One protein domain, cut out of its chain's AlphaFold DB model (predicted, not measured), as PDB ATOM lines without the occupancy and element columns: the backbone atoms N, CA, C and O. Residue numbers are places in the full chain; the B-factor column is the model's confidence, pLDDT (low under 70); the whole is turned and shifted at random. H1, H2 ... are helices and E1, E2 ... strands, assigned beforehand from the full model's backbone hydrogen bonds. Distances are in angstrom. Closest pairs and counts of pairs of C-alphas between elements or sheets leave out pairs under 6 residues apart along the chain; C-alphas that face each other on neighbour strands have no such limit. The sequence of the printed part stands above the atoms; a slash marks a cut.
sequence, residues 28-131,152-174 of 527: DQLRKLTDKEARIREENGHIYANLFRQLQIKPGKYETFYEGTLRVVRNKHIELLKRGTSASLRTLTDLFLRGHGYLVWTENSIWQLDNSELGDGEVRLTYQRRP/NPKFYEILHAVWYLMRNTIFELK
ATOM      1  N   ASP A  28     -46.853 -28.114  37.015       96.81
ATOM      2  CA  ASP A  28     -47.720 -29.301  37.084       96.81
ATOM      3  C   ASP A  28     -46.960 -30.626  36.926       96.81
ATOM      4  O   ASP A  28     -47.427 -31.685  37.363       96.81
ATOM      5  N   GLN A  29     -45.763 -30.563  36.342       96.31
ATOM      6  CA  GLN A  29     -44.856 -31.698  36.195       96.31
ATOM      7  C   GLN A  29     -44.004 -31.926  37.443       96.31
ATOM      8  O   GLN A  29     -43.306 -32.932  37.505       96.31
ATOM      9  N   LEU A  30     -44.063 -31.045  38.442       97.44
ATOM     10  CA  LEU A  30     -43.240 -31.140  39.641       97.44
ATOM     11  C   LEU A  30     -44.032 -31.634  40.851       97.44
ATOM     12  O   LEU A  30     -45.132 -31.159  41.159       97.44
ATOM     13  N   ARG A  31     -43.431 -32.575  41.581       96.62
ATOM     14  CA  ARG A  31     -43.893 -33.049  42.885       96.62
ATOM     15  C   ARG A  31     -43.024 -32.429  43.976       96.62
ATOM     16  O   ARG A  31     -41.806 -32.439  43.865       96.62
ATOM     17  N   LYS A  32     -43.654 -31.892  45.025       97.25
ATOM     18  CA  LYS A  32     -42.946 -31.438  46.229       97.25
ATOM     19  C   LYS A  32     -42.471 -32.667  47.008       97.25
ATOM     20  O   LYS A  32     -43.275 -33.567  47.253       97.25
ATOM     21  N   LEU A  33     -41.204 -32.685  47.400       96.62
ATOM     22  CA  LEU A  33     -40.669 -33.665  48.341       96.62
ATOM     23  C   LEU A  33     -41.256 -33.459  49.735       96.62
ATOM     24  O   LEU A  33     -41.789 -32.392  50.065       96.62
ATOM     25  N   THR A  34     -41.138 -34.479  50.581       95.19
ATOM     26  CA  THR A  34     -41.449 -34.293  51.998       95.19
ATOM     27  C   THR A  34     -40.456 -33.312  52.622       95.19
ATOM     28  O   THR A  34     -39.284 -33.258  52.247       95.19
ATOM     29  N   ASP A  35     -40.898 -32.542  53.617       90.69
ATOM     30  CA  ASP A  35     -40.032 -31.573  54.302       90.69
ATOM     31  C   ASP A  35     -38.795 -32.243  54.937       90.69
ATOM     32  O   ASP A  35     -37.743 -31.616  55.044       90.69
ATOM     33  N   LYS A  36     -38.898 -33.523  55.326       93.06
ATOM     34  CA  LYS A  36     -37.771 -34.316  55.839       93.06
ATOM     35  C   LYS A  36     -36.732 -34.594  54.750       93.06
ATOM     36  O   LYS A  36     -35.547 -34.402  54.994       93.06
ATOM     37  N   GLU A  37     -37.164 -35.025  53.567       95.25
ATOM     38  CA  GLU A  37     -36.271 -35.284  52.427       95.25
ATOM     39  C   GLU A  37     -35.613 -33.996  51.930       95.25
ATOM     40  O   GLU A  37     -34.405 -33.983  51.708       95.25
ATOM     41  N   ALA A  38     -36.384 -32.909  51.822       94.25
ATOM     42  CA  ALA A  38     -35.863 -31.600  51.437       94.25
ATOM     43  C   ALA A  38     -34.747 -31.135  52.389       94.25
ATOM     44  O   ALA A  38     -33.666 -30.790  51.929       94.25
ATOM     45  N   ARG A  39     -34.950 -31.233  53.714       92.31
ATOM     46  CA  ARG A  39     -33.916 -30.871  54.704       92.31
ATOM     47  C   ARG A  39     -32.638 -31.697  54.572       92.31
ATOM     48  O   ARG A  39     -31.555 -31.150  54.745       92.31
ATOM     49  N   ILE A  40     -32.768 -32.997  54.291       93.19
ATOM     50  CA  ILE A  40     -31.612 -33.877  54.072       93.19
ATOM     51  C   ILE A  40     -30.844 -33.423  52.826       93.19
ATOM     52  O   ILE A  40     -29.629 -33.297  52.894       93.19
ATOM     53  N   ARG A  41     -31.541 -33.120  51.720       94.81
ATOM     54  CA  ARG A  41     -30.917 -32.637  50.473       94.81
ATOM     55  C   ARG A  41     -30.283 -31.254  50.605       94.81
ATOM     56  O   ARG A  41     -29.280 -30.979  49.965       94.81
ATOM     57  N   GLU A  42     -30.879 -30.375  51.402       94.44
ATOM     58  CA  GLU A  42     -30.373 -29.016  51.615       94.44
ATOM     59  C   GLU A  42     -29.200 -28.967  52.606       94.44
ATOM     60  O   GLU A  42     -28.582 -27.910  52.746       94.44
ATOM     61  N   GLU A  43     -28.907 -30.072  53.305       93.00
ATOM     62  CA  GLU A  43     -27.868 -30.169  54.338       93.00
ATOM     63  C   GLU A  43     -27.962 -29.006  55.346       93.00
ATOM     64  O   GLU A  43     -27.002 -28.279  55.573       93.00
ATOM     65  N   ASN A  44     -29.158 -28.748  55.895       87.69
ATOM     66  CA  ASN A  44     -29.432 -27.602  56.789       87.69
ATOM     67  C   ASN A  44     -28.992 -26.229  56.226       87.69
ATOM     68  O   ASN A  44     -28.673 -25.298  56.963       87.69
ATOM     69  N   GLY A  45     -28.986 -26.098  54.900       92.12
ATOM     70  CA  GLY A  45     -28.635 -24.878  54.189       92.12
ATOM     71  C   GLY A  45     -27.165 -24.774  53.774       92.12
ATOM     72  O   GLY A  45     -26.801 -23.780  53.142       92.12
ATOM     73  N   HIS A  46     -26.324 -25.774  54.061       94.81
ATOM     74  CA  HIS A  46     -24.915 -25.777  53.652       94.81
ATOM     75  C   HIS A  46     -24.737 -25.737  52.131       94.81
ATOM     76  O   HIS A  46     -23.820 -25.069  51.647       94.81
ATOM     77  N   ILE A  47     -25.664 -26.327  51.368       96.19
ATOM     78  CA  ILE A  47     -25.638 -26.285  49.897       96.19
ATOM     79  C   ILE A  47     -25.666 -24.848  49.335       96.19
ATOM     80  O   ILE A  47     -25.181 -24.586  48.235       96.19
ATOM     81  N   TYR A  48     -26.188 -23.884  50.101       97.31
ATOM     82  CA  TYR A  48     -26.279 -22.480  49.699       97.31
ATOM     83  C   TYR A  48     -25.070 -21.635  50.136       97.31
ATOM     84  O   TYR A  48     -25.056 -20.434  49.872       97.31
ATOM     85  N   ALA A  49     -24.051 -22.215  50.783       96.81
ATOM     86  CA  ALA A  49     -22.941 -21.475  51.398       96.81
ATOM     87  C   ALA A  49     -22.237 -20.499  50.437       96.81
ATOM     88  O   ALA A  49     -21.954 -19.357  50.806       96.81
ATOM     89  N   ASN A  50     -22.019 -20.905  49.183       97.25
ATOM     90  CA  ASN A  50     -21.411 -20.047  48.160       97.25
ATOM     91  C   ASN A  50     -22.297 -18.840  47.815       97.25
ATOM     92  O   ASN A  50     -21.807 -17.722  47.668       97.25
ATOM     93  N   LEU A  51     -23.613 -19.046  47.733       97.94
ATOM     94  CA  LEU A  51     -24.578 -17.975  47.476       97.94
ATOM     95  C   LEU A  51     -24.727 -17.064  48.699       97.94
ATOM     96  O   LEU A  51     -24.843 -15.851  48.551       97.94
ATOM     97  N   PHE A  52     -24.647 -17.611  49.913       98.12
ATOM     98  CA  PHE A  52     -24.642 -16.818  51.142       98.12
ATOM     99  C   PHE A  52     -23.390 -15.943  51.246       98.12
ATOM    100  O   PHE A  52     -23.500 -14.780  51.641       98.12
ATOM    101  N   ARG A  53     -22.225 -16.438  50.801       97.56
ATOM    102  CA  ARG A  53     -21.008 -15.621  50.689       97.56
ATOM    103  C   ARG A  53     -21.181 -14.476  49.691       97.56
ATOM    104  O   ARG A  53     -20.737 -13.365  49.984       97.56
ATOM    105  N   GLN A  54     -21.842 -14.713  48.555       97.69
ATOM    106  CA  GLN A  54     -22.160 -13.663  47.572       97.69
ATOM    107  C   GLN A  54     -23.166 -12.642  48.120       97.69
ATOM    108  O   GLN A  54     -23.028 -11.445  47.877       97.69
ATOM    109  N   LEU A  55     -24.129 -13.087  48.936       97.94
ATOM    110  CA  LEU A  55     -25.017 -12.217  49.716       97.94
ATOM    111  C   LEU A  55     -24.304 -11.493  50.871       97.94
ATOM    112  O   LEU A  55     -24.951 -10.746  51.608       97.94
ATOM    113  N   GLN A  56     -22.989 -11.690  51.017       97.81
ATOM    114  CA  GLN A  56     -22.137 -11.112  52.051       97.81
ATOM    115  C   GLN A  56     -22.585 -11.477  53.466       97.81
ATOM    116  O   GLN A  56     -22.498 -10.650  54.367       97.81
ATOM    117  N   ILE A  57     -23.075 -12.699  53.676       98.19
ATOM    118  CA  ILE A  57     -23.485 -13.199  54.991       98.19
ATOM    119  C   ILE A  57     -22.272 -13.820  55.692       98.19
ATOM    120  O   ILE A  57     -21.455 -14.486  55.058       98.19
ATOM    121  N   LYS A  58     -22.145 -13.624  57.007       97.94
ATOM    122  CA  LYS A  58     -21.090 -14.254  57.815       97.94
ATOM    123  C   LYS A  58     -21.265 -15.781  57.858       97.94
ATOM    124  O   LYS A  58     -22.377 -16.233  58.139       97.94
ATOM    125  N   PRO A  59     -20.193 -16.587  57.705       97.31
ATOM    126  CA  PRO A  59     -20.279 -18.051  57.761       97.31
ATOM    127  C   PRO A  59     -20.950 -18.585  59.032       97.31
ATOM    128  O   PRO A  59     -21.815 -19.454  58.966       97.31
ATOM    129  N   GLY A  60     -20.658 -17.981  60.191       97.00
ATOM    130  CA  GLY A  60     -21.291 -18.331  61.472       97.00
ATOM    131  C   GLY A  60     -22.781 -17.975  61.587       97.00
ATOM    132  O   GLY A  60     -23.382 -18.191  62.635       97.00
ATOM    133  N   LYS A  61     -23.384 -17.389  60.544       97.81
ATOM    134  CA  LYS A  61     -24.808 -17.035  60.470       97.81
ATOM    135  C   LYS A  61     -25.565 -17.795  59.381       97.81
ATOM    136  O   LYS A  61     -26.766 -17.575  59.258       97.81
ATOM    137  N   TYR A  62     -24.915 -18.681  58.620       97.44
ATOM    138  CA  TYR A  62     -25.542 -19.402  57.504       97.44
ATOM    139  C   TYR A  62     -26.758 -20.223  57.933       97.44
ATOM    140  O   TYR A  62     -27.836 -20.043  57.372       97.44
ATOM    141  N   GLU A  63     -26.615 -21.054  58.965       96.31
ATOM    142  CA  GLU A  63     -27.707 -21.892  59.473       96.31
ATOM    143  C   GLU A  63     -28.872 -21.036  59.990       96.31
ATOM    144  O   GLU A  63     -30.022 -21.232  59.601       96.31
ATOM    145  N   THR A  64     -28.584 -20.015  60.807       96.81
ATOM    146  CA  THR A  64     -29.622 -19.123  61.349       96.81
ATOM    147  C   THR A  64     -30.316 -18.317  60.250       96.81
ATOM    148  O   THR A  64     -31.520 -18.081  60.328       96.81
ATOM    149  N   PHE A  65     -29.582 -17.890  59.219       97.44
ATOM    150  CA  PHE A  65     -30.150 -17.188  58.072       97.44
ATOM    151  C   PHE A  65     -31.066 -18.118  57.275       97.44
ATOM    152  O   PHE A  65     -32.193 -17.742  56.950       97.44
ATOM    153  N   TYR A  66     -30.617 -19.344  57.013       97.56
ATOM    154  CA  TYR A  66     -31.395 -20.349  56.308       97.56
ATOM    155  C   TYR A  66     -32.693 -20.701  57.055       97.56
ATOM    156  O   TYR A  66     -33.781 -20.500  56.509       97.56
ATOM    157  N   GLU A  67     -32.600 -21.142  58.313       95.50
ATOM    158  CA  GLU A  67     -33.754 -21.565  59.117       95.50
ATOM    159  C   GLU A  67     -34.691 -20.398  59.462       95.50
ATOM    160  O   GLU A  67     -35.912 -20.523  59.374       95.50
ATOM    161  N   GLY A  68     -34.128 -19.241  59.824       94.12
ATOM    162  CA  GLY A  68     -34.890 -18.097  60.323       94.12
ATOM    163  C   GLY A  68     -35.466 -17.178  59.245       94.12
ATOM    164  O   GLY A  68     -36.422 -16.455  59.525       94.12
ATOM    165  N   THR A  69     -34.908 -17.172  58.028       95.81
ATOM    166  CA  THR A  69     -35.351 -16.249  56.964       95.81
ATOM    167  C   THR A  69     -35.769 -16.980  55.691       95.81
ATOM    168  O   THR A  69     -36.944 -16.946  55.323       95.81
ATOM    169  N   LEU A  70     -34.848 -17.686  55.029       96.38
ATOM    170  CA  LEU A  70     -35.111 -18.296  53.725       96.38
ATOM    171  C   LEU A  70     -36.200 -19.360  53.801       96.38
ATOM    172  O   LEU A  70     -37.139 -19.348  53.003       96.38
ATOM    173  N   ARG A  71     -36.108 -20.250  54.789       95.88
ATOM    174  CA  ARG A  71     -37.045 -21.355  54.962       95.88
ATOM    175  C   ARG A  71     -38.467 -20.883  55.272       95.88
ATOM    176  O   ARG A  71     -39.429 -21.472  54.777       95.88
ATOM    177  N   VAL A  72     -38.605 -19.799  56.035       95.31
ATOM    178  CA  VAL A  72     -39.903 -19.185  56.357       95.31
ATOM    179  C   VAL A  72     -40.572 -18.647  55.090       95.31
ATOM    180  O   VAL A  72     -41.724 -18.981  54.808       95.31
ATOM    181  N   VAL A  73     -39.839 -17.870  54.284       95.88
ATOM    182  CA  VAL A  73     -40.353 -17.301  53.024       95.88
ATOM    183  C   VAL A  73     -40.709 -18.402  52.027       95.88
ATOM    184  O   VAL A  73     -41.788 -18.386  51.436       95.88
ATOM    185  N   ARG A  74     -39.837 -19.401  51.890       95.69
ATOM    186  CA  ARG A  74     -40.045 -20.591  51.062       95.69
ATOM    187  C   ARG A  74     -41.327 -21.338  51.413       95.69
ATOM    188  O   ARG A  74     -42.114 -21.640  50.521       95.69
ATOM    189  N   ASN A  75     -41.546 -21.635  52.694       94.50
ATOM    190  CA  ASN A  75     -42.719 -22.384  53.139       94.50
ATOM    191  C   ASN A  75     -44.014 -21.597  52.889       94.50
ATOM    192  O   ASN A  75     -44.983 -22.164  52.389       94.50
ATOM    193  N   LYS A  76     -44.003 -20.284  53.145       96.00
ATOM    194  CA  LYS A  76     -45.160 -19.406  52.919       96.00
ATOM    195  C   LYS A  76     -45.489 -19.207  51.433       96.00
ATOM    196  O   LYS A  76     -46.641 -18.959  51.082       96.00
ATOM    197  N   HIS A  77     -44.493 -19.305  50.551       97.19
ATOM    198  CA  HIS A  77     -44.621 -18.968  49.129       97.19
ATOM    199  C   HIS A  77     -44.201 -20.109  48.190       97.19
ATOM    200  O   HIS A  77     -43.703 -19.871  47.086       97.19
ATOM    201  N   ILE A  78     -44.456 -21.354  48.602       97.56
ATOM    202  CA  ILE A  78     -44.031 -22.562  47.882       97.56
ATOM    203  C   ILE A  78     -44.545 -22.619  46.434       97.56
ATOM    204  O   ILE A  78     -43.839 -23.092  45.549       97.56
ATOM    205  N   GLU A  79     -45.729 -22.065  46.159       97.50
ATOM    206  CA  GLU A  79     -46.313 -22.016  44.812       97.50
ATOM    207  C   GLU A  79     -45.549 -21.083  43.858       97.50
ATOM    208  O   GLU A  79     -45.412 -21.383  42.671       97.50
ATOM    209  N   LEU A  80     -45.001 -19.965  44.354       97.44
ATOM    210  CA  LEU A  80     -44.172 -19.064  43.538       97.44
ATOM    211  C   LEU A  80     -42.833 -19.714  43.187       97.44
ATOM    212  O   LEU A  80     -42.353 -19.562  42.059       97.44
ATOM    213  N   LEU A  81     -42.273 -20.463  44.141       97.69
ATOM    214  CA  LEU A  81     -41.056 -21.241  43.947       97.69
ATOM    215  C   LEU A  81     -41.292 -22.380  42.947       97.69
ATOM    216  O   LEU A  81     -40.538 -22.519  41.990       97.69
ATOM    217  N   LYS A  82     -42.388 -23.134  43.101       97.69
ATOM    218  CA  LYS A  82     -42.775 -24.228  42.200       97.69
ATOM    219  C   LYS A  82     -42.902 -23.762  40.747       97.69
ATOM    220  O   LYS A  82     -42.396 -24.429  39.842       97.69
ATOM    221  N   ARG A  83     -43.514 -22.588  40.526       97.19
ATOM    222  CA  ARG A  83     -43.636 -21.960  39.196       97.19
ATOM    223  C   ARG A  83     -42.286 -21.706  38.527       97.19
ATOM    224  O   ARG A  83     -42.205 -21.877  37.320       97.19
ATOM    225  N   GLY A  84     -41.259 -21.290  39.271       96.00
ATOM    226  CA  GLY A  84     -39.885 -21.133  38.761       96.00
ATOM    227  C   GLY A  84     -39.674 -20.095  37.644       96.00
ATOM    228  O   GLY A  84     -38.571 -19.981  37.119       96.00
ATOM    229  N   THR A  85     -40.700 -19.330  37.267       96.38
ATOM    230  CA  THR A  85     -40.599 -18.283  36.237       96.38
ATOM    231  C   THR A  85     -39.816 -17.076  36.755       96.38
ATOM    232  O   THR A  85     -39.941 -16.718  37.927       96.38
ATOM    233  N   SER A  86     -39.100 -16.349  35.893       95.56
ATOM    234  CA  SER A  86     -38.345 -15.153  36.313       95.56
ATOM    235  C   SER A  86     -39.223 -14.104  37.012       95.56
ATOM    236  O   SER A  86     -38.778 -13.451  37.955       95.56
ATOM    237  N   ALA A  87     -40.496 -13.972  36.611       95.44
ATOM    238  CA  ALA A  87     -41.460 -13.080  37.259       95.44
ATOM    239  C   ALA A  87     -41.861 -13.553  38.670       95.44
ATOM    240  O   ALA A  87     -41.933 -12.742  39.599       95.44
ATOM    241  N   SER A  88     -42.091 -14.859  38.860       96.81
ATOM    242  CA  SER A  88     -42.415 -15.412  40.182       96.81
ATOM    243  C   SER A  88     -41.219 -15.350  41.130       96.81
ATOM    244  O   SER A  88     -41.397 -14.980  42.289       96.81
ATOM    245  N   LEU A  89     -40.005 -15.612  40.637       96.75
ATOM    246  CA  LEU A  89     -38.779 -15.483  41.427       96.75
ATOM    247  C   LEU A  89     -38.470 -14.027  41.777       96.75
ATOM    248  O   LEU A  89     -38.072 -13.740  42.901       96.75
ATOM    249  N   ARG A  90     -38.719 -13.082  40.861       96.00
ATOM    250  CA  ARG A  90     -38.622 -11.646  41.161       96.00
ATOM    251  C   ARG A  90     -39.585 -11.243  42.278       96.00
ATOM    252  O   ARG A  90     -39.159 -10.614  43.236       96.00
ATOM    253  N   THR A  91     -40.838 -11.688  42.196       95.81
ATOM    254  CA  THR A  91     -41.845 -11.445  43.244       95.81
ATOM    255  C   THR A  91     -41.405 -12.031  44.590       95.81
ATOM    256  O   THR A  91     -41.565 -11.395  45.629       95.81
ATOM    257  N   LEU A  92     -40.819 -13.234  44.585       96.94
ATOM    258  CA  LEU A  92     -40.301 -13.882  45.789       96.94
ATOM    259  C   LEU A  92     -39.132 -13.092  46.400       96.94
ATOM    260  O   LEU A  92     -39.113 -12.865  47.609       96.94
ATOM    261  N   THR A  93     -38.208 -12.611  45.566       97.06
ATOM    262  CA  THR A  93     -37.122 -11.713  45.978       97.06
ATOM    263  C   THR A  93     -37.655 -10.407  46.569       97.06
ATOM    264  O   THR A  93     -37.186  -9.993  47.627       97.06
ATOM    265  N   ASP A  94     -38.673  -9.791  45.965       95.00
ATOM    266  CA  ASP A  94     -39.284  -8.560  46.481       95.00
ATOM    267  C   ASP A  94     -39.907  -8.767  47.868       95.00
ATOM    268  O   ASP A  94     -39.730  -7.943  48.770       95.00
ATOM    269  N   LEU A  95     -40.624  -9.880  48.058       94.62
ATOM    270  CA  LEU A  95     -41.202 -10.260  49.348       94.62
ATOM    271  C   LEU A  95     -40.110 -10.515  50.393       94.62
ATOM    272  O   LEU A  95     -40.208 -10.014  51.516       94.62
ATOM    273  N   PHE A  96     -39.053 -11.234  50.006       96.81
ATOM    274  CA  PHE A  96     -37.915 -11.526  50.870       96.81
ATOM    275  C   PHE A  96     -37.211 -10.242  51.328       96.81
ATOM    276  O   PHE A  96     -37.044 -10.014  52.527       96.81
ATOM    277  N   LEU A  97     -36.848  -9.361  50.391       95.88
ATOM    278  CA  LEU A  97     -36.178  -8.095  50.689       95.88
ATOM    279  C   LEU A  97     -37.069  -7.164  51.522       95.88
ATOM    280  O   LEU A  97     -36.593  -6.518  52.456       95.88
ATOM    281  N   ARG A  98     -38.380  -7.132  51.264       93.06
ATOM    282  CA  ARG A  98     -39.322  -6.343  52.068       93.06
ATOM    283  C   ARG A  98     -39.392  -6.820  53.520       93.06
ATOM    284  O   ARG A  98     -39.421  -5.978  54.418       93.06
ATOM    285  N   GLY A  99     -39.440  -8.136  53.737       92.38
ATOM    286  CA  GLY A  99     -39.574  -8.739  55.066       92.38
ATOM    287  C   GLY A  99     -38.271  -8.776  55.864       92.38
ATOM    288  O   GLY A  99     -38.275  -8.484  57.055       92.38
ATOM    289  N   HIS A 100     -37.153  -9.088  55.210       95.81
ATOM    290  CA  HIS A 100     -35.882  -9.383  55.880       95.81
ATOM    291  C   HIS A 100     -34.737  -8.461  55.469       95.81
ATOM    292  O   HIS A 100     -33.716  -8.410  56.155       95.81
ATOM    293  N   GLY A 101     -34.887  -7.694  54.387       95.62
ATOM    294  CA  GLY A 101     -33.777  -6.941  53.814       95.62
ATOM    295  C   GLY A 101     -33.179  -5.916  54.775       95.62
ATOM    296  O   GLY A 101     -31.963  -5.812  54.890       95.62
ATOM    297  N   TYR A 102     -34.031  -5.228  55.540       93.56
ATOM    298  CA  TYR A 102     -33.619  -4.230  56.536       93.56
ATOM    299  C   TYR A 102     -33.049  -4.846  57.824       93.56
ATOM    300  O   TYR A 102     -32.512  -4.132  58.667       93.56
ATOM    301  N   LEU A 103     -33.192  -6.155  58.023       94.75
ATOM    302  CA  LEU A 103     -32.571  -6.855  59.148       94.75
ATOM    303  C   LEU A 103     -31.171  -7.327  58.766       94.75
ATOM    304  O   LEU A 103     -30.240  -7.225  59.559       94.75
ATOM    305  N   VAL A 104     -31.035  -7.839  57.542       96.56
ATOM    306  CA  VAL A 104     -29.820  -8.510  57.084       96.56
ATOM    307  C   VAL A 104     -28.847  -7.517  56.463       96.56
ATOM    308  O   VAL A 104     -27.686  -7.515  56.858       96.56
ATOM    309  N   TRP A 105     -29.304  -6.629  55.573       97.06
ATOM    310  CA  TRP A 105     -28.446  -5.716  54.804       97.06
ATOM    311  C   TRP A 105     -28.549  -4.246  55.225       97.06
ATOM    312  O   TRP A 105     -28.466  -3.344  54.393       97.06
ATOM    313  N   THR A 106     -28.709  -3.994  56.523       94.31
ATOM    314  CA  THR A 106     -28.535  -2.652  57.101       94.31
ATOM    315  C   THR A 106     -27.059  -2.386  57.392       94.31
ATOM    316  O   THR A 106     -26.296  -3.315  57.660       94.31
ATOM    317  N   GLU A 107     -26.646  -1.119  57.344       93.00
ATOM    318  CA  GLU A 107     -25.289  -0.709  57.717       93.00
ATOM    319  C   GLU A 107     -24.919  -1.250  59.106       93.00
ATOM    320  O   GLU A 107     -25.692  -1.141  60.056       93.00
ATOM    321  N   ASN A 108     -23.733  -1.856  59.214       92.94
ATOM    322  CA  ASN A 108     -23.221  -2.477  60.444       92.94
ATOM    323  C   ASN A 108     -24.071  -3.641  60.991       92.94
ATOM    324  O   ASN A 108     -23.992  -3.979  62.171       92.94
ATOM    325  N   SER A 109     -24.883  -4.278  60.143       96.31
ATOM    326  CA  SER A 109     -25.632  -5.477  60.515       96.31
ATOM    327  C   SER A 109     -24.706  -6.625  60.936       96.31
ATOM    328  O   SER A 109     -23.750  -6.962  60.239       96.31
ATOM    329  N   ILE A 110     -25.057  -7.293  62.041       97.00
ATOM    330  CA  ILE A 110     -24.346  -8.473  62.571       97.00
ATOM    331  C   ILE A 110     -24.355  -9.678  61.617       97.00
ATOM    332  O   ILE A 110     -23.631 -10.647  61.839       97.00
ATOM    333  N   TRP A 111     -25.222  -9.648  60.604       97.69
ATOM    334  CA  TRP A 111     -25.351 -10.705  59.607       97.69
ATOM    335  C   TRP A 111     -24.301 -10.597  58.512       97.69
ATOM    336  O   TRP A 111     -23.945 -11.613  57.921       97.69
ATOM    337  N   GLN A 112     -23.835  -9.382  58.232       97.44
ATOM    338  CA  GLN A 112     -22.984  -9.115  57.086       97.44
ATOM    339  C   GLN A 112     -21.514  -9.340  57.403       97.44
ATOM    340  O   GLN A 112     -21.086  -9.095  58.529       97.44
ATOM    341  N   LEU A 113     -20.745  -9.744  56.393       97.44
ATOM    342  CA  LEU A 113     -19.284  -9.792  56.439       97.44
ATOM    343  C   LEU A 113     -18.704  -8.440  56.835       97.44
ATOM    344  O   LEU A 113     -19.299  -7.390  56.576       97.44
ATOM    345  N   ASP A 114     -17.527  -8.457  57.443       97.00
ATOM    346  CA  ASP A 114     -16.821  -7.215  57.740       97.00
ATOM    347  C   ASP A 114     -16.175  -6.660  56.460       97.00
ATOM    348  O   ASP A 114     -15.885  -7.397  55.519       97.00
ATOM    349  N   ASN A 115     -15.959  -5.341  56.379       95.94
ATOM    350  CA  ASN A 115     -15.410  -4.723  55.159       95.94
ATOM    351  C   ASN A 115     -14.006  -5.241  54.801       95.94
ATOM    352  O   ASN A 115     -13.618  -5.166  53.643       95.94
ATOM    353  N   SER A 116     -13.266  -5.775  55.775       96.44
ATOM    354  CA  SER A 116     -11.970  -6.429  55.573       96.44
ATOM    355  C   SER A 116     -12.066  -7.822  54.944       96.44
ATOM    356  O   SER A 116     -11.058  -8.337  54.479       96.44
ATOM    357  N   GLU A 117     -13.243  -8.451  54.975       96.06
ATOM    358  CA  GLU A 117     -13.488  -9.801  54.443       96.06
ATOM    359  C   GLU A 117     -14.107  -9.776  53.035       96.06
ATOM    360  O   GLU A 117     -14.269 -10.827  52.405       96.06
ATOM    361  N   LEU A 118     -14.491  -8.591  52.550       96.19
ATOM    362  CA  LEU A 118     -14.969  -8.389  51.185       96.19
ATOM    363  C   LEU A 118     -13.796  -8.522  50.211       96.19
ATOM    364  O   LEU A 118     -12.715  -7.993  50.456       96.19
ATOM    365  N   GLY A 119     -14.014  -9.241  49.110       94.19
ATOM    366  CA  GLY A 119     -12.995  -9.406  48.076       94.19
ATOM    367  C   GLY A 119     -12.694  -8.089  47.359       94.19
ATOM    368  O   GLY A 119     -13.536  -7.187  47.313       94.19
ATOM    369  N   ASP A 120     -11.510  -7.990  46.756       93.62
ATOM    370  CA  ASP A 120     -11.114  -6.824  45.965       93.62
ATOM    371  C   ASP A 120     -12.148  -6.553  44.854       93.62
ATOM    372  O   ASP A 120     -12.348  -7.359  43.945       93.62
ATOM    373  N   GLY A 121     -12.844  -5.413  44.940       91.75
ATOM    374  CA  GLY A 121     -13.901  -5.018  43.998       91.75
ATOM    375  C   GLY A 121     -15.328  -5.459  44.367       91.75
ATOM    376  O   GLY A 121     -16.276  -5.111  43.654       91.75
ATOM    377  N   GLU A 122     -15.534  -6.170  45.481       94.62
ATOM    378  CA  GLU A 122     -16.876  -6.479  45.987       94.62
ATOM    379  C   GLU A 122     -17.534  -5.231  46.603       94.62
ATOM    380  O   GLU A 122     -17.147  -4.730  47.655       94.62
ATOM    381  N   VAL A 123     -18.586  -4.725  45.953       94.19
ATOM    382  CA  VAL A 123     -19.393  -3.613  46.483       94.19
ATOM    383  C   VAL A 123     -20.283  -4.110  47.621       94.19
ATOM    384  O   VAL A 123     -21.006  -5.095  47.451       94.19
ATOM    385  N   ARG A 124     -20.282  -3.405  48.759       95.31
ATOM    386  CA  ARG A 124     -21.167  -3.681  49.900       95.31
ATOM    387  C   ARG A 124     -22.635  -3.705  49.463       95.31
ATOM    388  O   ARG A 124     -23.134  -2.749  48.869       95.31
ATOM    389  N   LEU A 125     -23.336  -4.784  49.789       95.94
ATOM    390  CA  LEU A 125     -24.774  -4.896  49.592       95.94
ATOM    391  C   LEU A 125     -25.488  -4.193  50.749       95.94
ATOM    392  O   LEU A 125     -25.370  -4.607  51.900       95.94
ATOM    393  N   THR A 126     -26.235  -3.136  50.451       95.00
ATOM    394  CA  THR A 126     -27.068  -2.422  51.425       95.00
ATOM    395  C   THR A 126     -28.515  -2.384  50.947       95.00
ATOM    396  O   THR A 126     -28.799  -2.248  49.756       95.00
ATOM    397  N   TYR A 127     -29.448  -2.536  51.884       93.88
ATOM    398  CA  TYR A 127     -30.881  -2.444  51.640       93.88
ATOM    399  C   TYR A 127     -31.484  -1.395  52.570       93.88
ATOM    400  O   TYR A 127     -31.595  -1.594  53.778       93.88
ATOM    401  N   GLN A 128     -31.907  -0.270  51.998       89.44
ATOM    402  CA  GLN A 128     -32.598   0.779  52.739       89.44
ATOM    403  C   GLN A 128     -34.108   0.624  52.563       89.44
ATOM    404  O   GLN A 128     -34.654   0.773  51.468       89.44
ATOM    405  N   ARG A 129     -34.811   0.339  53.663       84.38
ATOM    406  CA  ARG A 129     -36.276   0.339  53.666       84.38
ATOM    407  C   ARG A 129     -36.752   1.778  53.501       84.38
ATOM    408  O   ARG A 129     -36.530   2.595  54.391       84.38
ATOM    409  N   ARG A 130     -37.444   2.092  52.398       72.06
ATOM    410  CA  ARG A 130     -38.088   3.405  52.267       72.06
ATOM    411  C   ARG A 130     -39.050   3.603  53.446       72.06
ATOM    412  O   ARG A 130     -39.888   2.725  53.678       72.06
ATOM    413  N   PRO A 131     -38.968   4.728  54.173       73.50
ATOM    414  CA  PRO A 131     -40.002   5.073  55.132       73.50
ATOM    415  C   PRO A 131     -41.329   5.155  54.371       73.50
ATOM    416  O   PRO A 131     -41.405   5.780  53.309       73.50
ATOM    417  N   ASN A 152     -30.275  -2.885  45.029       85.44
ATOM    418  CA  ASN A 152     -29.060  -3.149  44.254       85.44
ATOM    419  C   ASN A 152     -29.285  -4.368  43.338       85.44
ATOM    420  O   ASN A 152     -29.629  -5.430  43.866       85.44
ATOM    421  N   PRO A 153     -29.173  -4.233  42.002       91.56
ATOM    422  CA  PRO A 153     -29.613  -5.265  41.059       91.56
ATOM    423  C   PRO A 153     -28.965  -6.630  41.330       91.56
ATOM    424  O   PRO A 153     -29.600  -7.660  41.104       91.56
ATOM    425  N   LYS A 154     -27.772  -6.635  41.944       94.62
ATOM    426  CA  LYS A 154     -27.081  -7.839  42.423       94.62
ATOM    427  C   LYS A 154     -27.925  -8.705  43.363       94.62
ATOM    428  O   LYS A 154     -27.776  -9.921  43.352       94.62
ATOM    429  N   PHE A 155     -28.835  -8.124  44.151       95.56
ATOM    430  CA  PHE A 155     -29.745  -8.909  44.992       95.56
ATOM    431  C   PHE A 155     -30.600  -9.862  44.166       95.56
ATOM    432  O   PHE A 155     -30.791 -11.002  44.572       95.56
ATOM    433  N   TYR A 156     -31.115  -9.407  43.024       95.19
ATOM    434  CA  TYR A 156     -31.977 -10.232  42.185       95.19
ATOM    435  C   TYR A 156     -31.190 -11.356  41.533       95.19
ATOM    436  O   TYR A 156     -31.673 -12.480  41.539       95.19
ATOM    437  N   GLU A 157     -29.982 -11.074  41.048       96.12
ATOM    438  CA  GLU A 157     -29.095 -12.080  40.457       96.12
ATOM    439  C   GLU A 157     -28.772 -13.192  41.463       96.12
ATOM    440  O   GLU A 157     -29.014 -14.370  41.193       96.12
ATOM    441  N   ILE A 158     -28.311 -12.819  42.663       97.56
ATOM    442  CA  ILE A 158     -27.888 -13.791  43.676       97.56
ATOM    443  C   ILE A 158     -29.097 -14.533  44.266       97.56
ATOM    444  O   ILE A 158     -29.069 -15.757  44.391       97.56
ATOM    445  N   LEU A 159     -30.188 -13.831  44.605       97.81
ATOM    446  CA  LEU A 159     -31.379 -14.476  45.171       97.81
ATOM    447  C   LEU A 159     -32.120 -15.333  44.141       97.81
ATOM    448  O   LEU A 159     -32.663 -16.362  44.523       97.81
ATOM    449  N   HIS A 160     -32.116 -14.983  42.849       96.94
ATOM    450  CA  HIS A 160     -32.638 -15.884  41.812       96.94
ATOM    451  C   HIS A 160     -31.881 -17.206  41.812       96.94
ATOM    452  O   HIS A 160     -32.525 -18.250  41.826       96.94
ATOM    453  N   ALA A 161     -30.547 -17.177  41.875       97.56
ATOM    454  CA  ALA A 161     -29.750 -18.396  41.970       97.56
ATOM    455  C   ALA A 161     -30.087 -19.212  43.233       97.56
ATOM    456  O   ALA A 161     -30.229 -20.433  43.150       97.56
ATOM    457  N   VAL A 162     -30.308 -18.549  44.380       98.00
ATOM    458  CA  VAL A 162     -30.782 -19.212  45.613       98.00
ATOM    459  C   VAL A 162     -32.124 -19.897  45.377       98.00
ATOM    460  O   VAL A 162     -32.277 -21.070  45.711       98.00
ATOM    461  N   TRP A 163     -33.091 -19.205  44.773       98.00
ATOM    462  CA  TRP A 163     -34.414 -19.769  44.521       98.00
ATOM    463  C   TRP A 163     -34.397 -20.904  43.500       98.00
ATOM    464  O   TRP A 163     -35.124 -21.877  43.680       98.00
ATOM    465  N   TYR A 164     -33.562 -20.833  42.464       96.94
ATOM    466  CA  TYR A 164     -33.399 -21.932  41.513       96.94
ATOM    467  C   TYR A 164     -32.826 -23.179  42.185       96.94
ATOM    468  O   TYR A 164     -33.417 -24.253  42.082       96.94
ATOM    469  N   LEU A 165     -31.741 -23.033  42.950       97.06
ATOM    470  CA  LEU A 165     -31.153 -24.151  43.689       97.06
ATOM    471  C   LEU A 165     -32.147 -24.735  44.704       97.06
ATOM    472  O   LEU A 165     -32.289 -25.949  44.829       97.06
ATOM    473  N   MET A 166     -32.909 -23.873  45.378       97.50
ATOM    474  CA  MET A 166     -33.949 -24.280  46.321       97.50
ATOM    475  C   MET A 166     -35.119 -25.002  45.644       97.50
ATOM    476  O   MET A 166     -35.691 -25.945  46.183       97.50
ATOM    477  N   ARG A 167     -35.478 -24.598  44.426       97.38
ATOM    478  CA  ARG A 167     -36.479 -25.305  43.631       97.38
ATOM    479  C   ARG A 167     -35.985 -26.702  43.247       97.38
ATOM    480  O   ARG A 167     -36.737 -27.659  43.406       97.38
ATOM    481  N   ASN A 168     -34.735 -26.828  42.812       96.75
ATOM    482  CA  ASN A 168     -34.156 -28.110  42.392       96.75
ATOM    483  C   ASN A 168     -33.940 -29.079  43.570       96.75
ATOM    484  O   ASN A 168     -33.945 -30.292  43.387       96.75
ATOM    485  N   THR A 169     -33.804 -28.569  44.798       96.50
ATOM    486  CA  THR A 169     -33.667 -29.405  46.003       96.50
ATOM    487  C   THR A 169     -35.002 -29.867  46.586       96.50
ATOM    488  O   THR A 169     -35.058 -30.950  47.164       96.50
ATOM    489  N   ILE A 170     -36.079 -29.084  46.442       97.44
ATOM    490  CA  ILE A 170     -37.379 -29.348  47.098       97.44
ATOM    491  C   ILE A 170     -38.380 -30.033  46.175       97.44
ATOM    492  O   ILE A 170     -39.335 -30.662  46.643       97.44
ATOM    493  N   PHE A 171     -38.195 -29.900  44.867       97.94
ATOM    494  CA  PHE A 171     -39.053 -30.526  43.880       97.94
ATOM    495  C   PHE A 171     -38.320 -31.636  43.145       97.94
ATOM    496  O   PHE A 171     -37.100 -31.665  43.049       97.94
ATOM    497  N   GLU A 172     -39.101 -32.556  42.606       96.88
ATOM    498  CA  GLU A 172     -38.630 -33.570  41.676       96.88
ATOM    499  C   GLU A 172     -39.658 -33.757  40.561       96.88
ATOM    500  O   GLU A 172     -40.833 -33.382  40.694       96.88
ATOM    501  N   LEU A 173     -39.223 -34.357  39.455       96.81
ATOM    502  CA  LEU A 173     -40.109 -34.647  38.344       96.81
ATOM    503  C   LEU A 173     -41.165 -35.675  38.767       96.81
ATOM    504  O   LEU A 173     -40.866 -36.775  39.234       96.81
ATOM    505  N   LYS A 174     -42.434 -35.329  38.566       95.62
ATOM    506  CA  LYS A 174     -43.558 -36.232  38.779       95.62
ATOM    507  C   LYS A 174     -43.436 -37.383  37.788       95.62
ATOM    508  O   LYS A 174     -43.656 -37.208  36.590       95.62
TER     509      LYS A 174
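What this domain is: This is residues 28 to 131 and 152 to 174 of the 527 residues of an uncharacterized protein of Exophiala mesophila (UniProt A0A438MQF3). Four longer helices pack into an elongated body: H1 and H5 run side by side in opposite directions, H2 crosses H1, and H4 crosses H5 and meets H2. The tiny antiparallel sheet E1 - E2 lies at one end of the length, unnamed residues 105 to 131 at the other. The printed part has 127 residues with five named helices and two strands, in the order E1 H1 H2 H3 H4 H5 E2. It is mostly helix and compact, with a radius of gyration of the C-alphas of 14.7 A and spans of 46 by 30 by 24 A.

How they stand to each other: E1, residues 30 to 32, is antiparallel to E2, residues 171 to 173; N 31 and O 172, 2.9 A apart, are within hydrogen-bond range. H1, residues 35 to 54, touches H5, residues 154 to 170, at a shallow tilt of 22 degrees, opposite ways; their closest C-alphas are Ala 38 and Ile 170, 5.1 A. H1, with residues 44 to 53 alone, touches H2, residues 59 to 76, at a steep tilt of 56 degrees; closest C-alphas Gly 45 and Tyr 66, 5.7 A. H3, residues 78 to 83, and H4, residues 86 to 104, form a helical hairpin; closest C-alphas Leu 80 and Ser 88, 5.3 A. H4 touches H2, closest C-alphas Phe 96 and Val 73, 6.6 A, with residues 95 to 100 alone, and H5, closest C-alphas Leu 89 and His 160, 6.2 A, with residues 86 to 93 alone. O i to N i+4 pairs are within hydrogen-bond range throughout H3 and H5, and in 9 of 16 in H1, 10 of 14 in H2 and 13 of 15 in H4.

Where its parts are: E1 begins at C-alpha 30 (-43.240, -31.140, 39.641). H1 is 26.2 A long, H2 25.4 A, H4 23.4 A and H5 24.3 A. E2 ends at C-alpha 173 (-40.109, -34.647, 38.344).

The domain as a whole: The C-alphas farthest apart, Ser 116 and Lys 174, are 46.6 A apart. Residues 132 to 151 are not printed; C-alphas 131 and 152 are 17.5 A apart across the cut. No printed residue is under 70 in pLDDT.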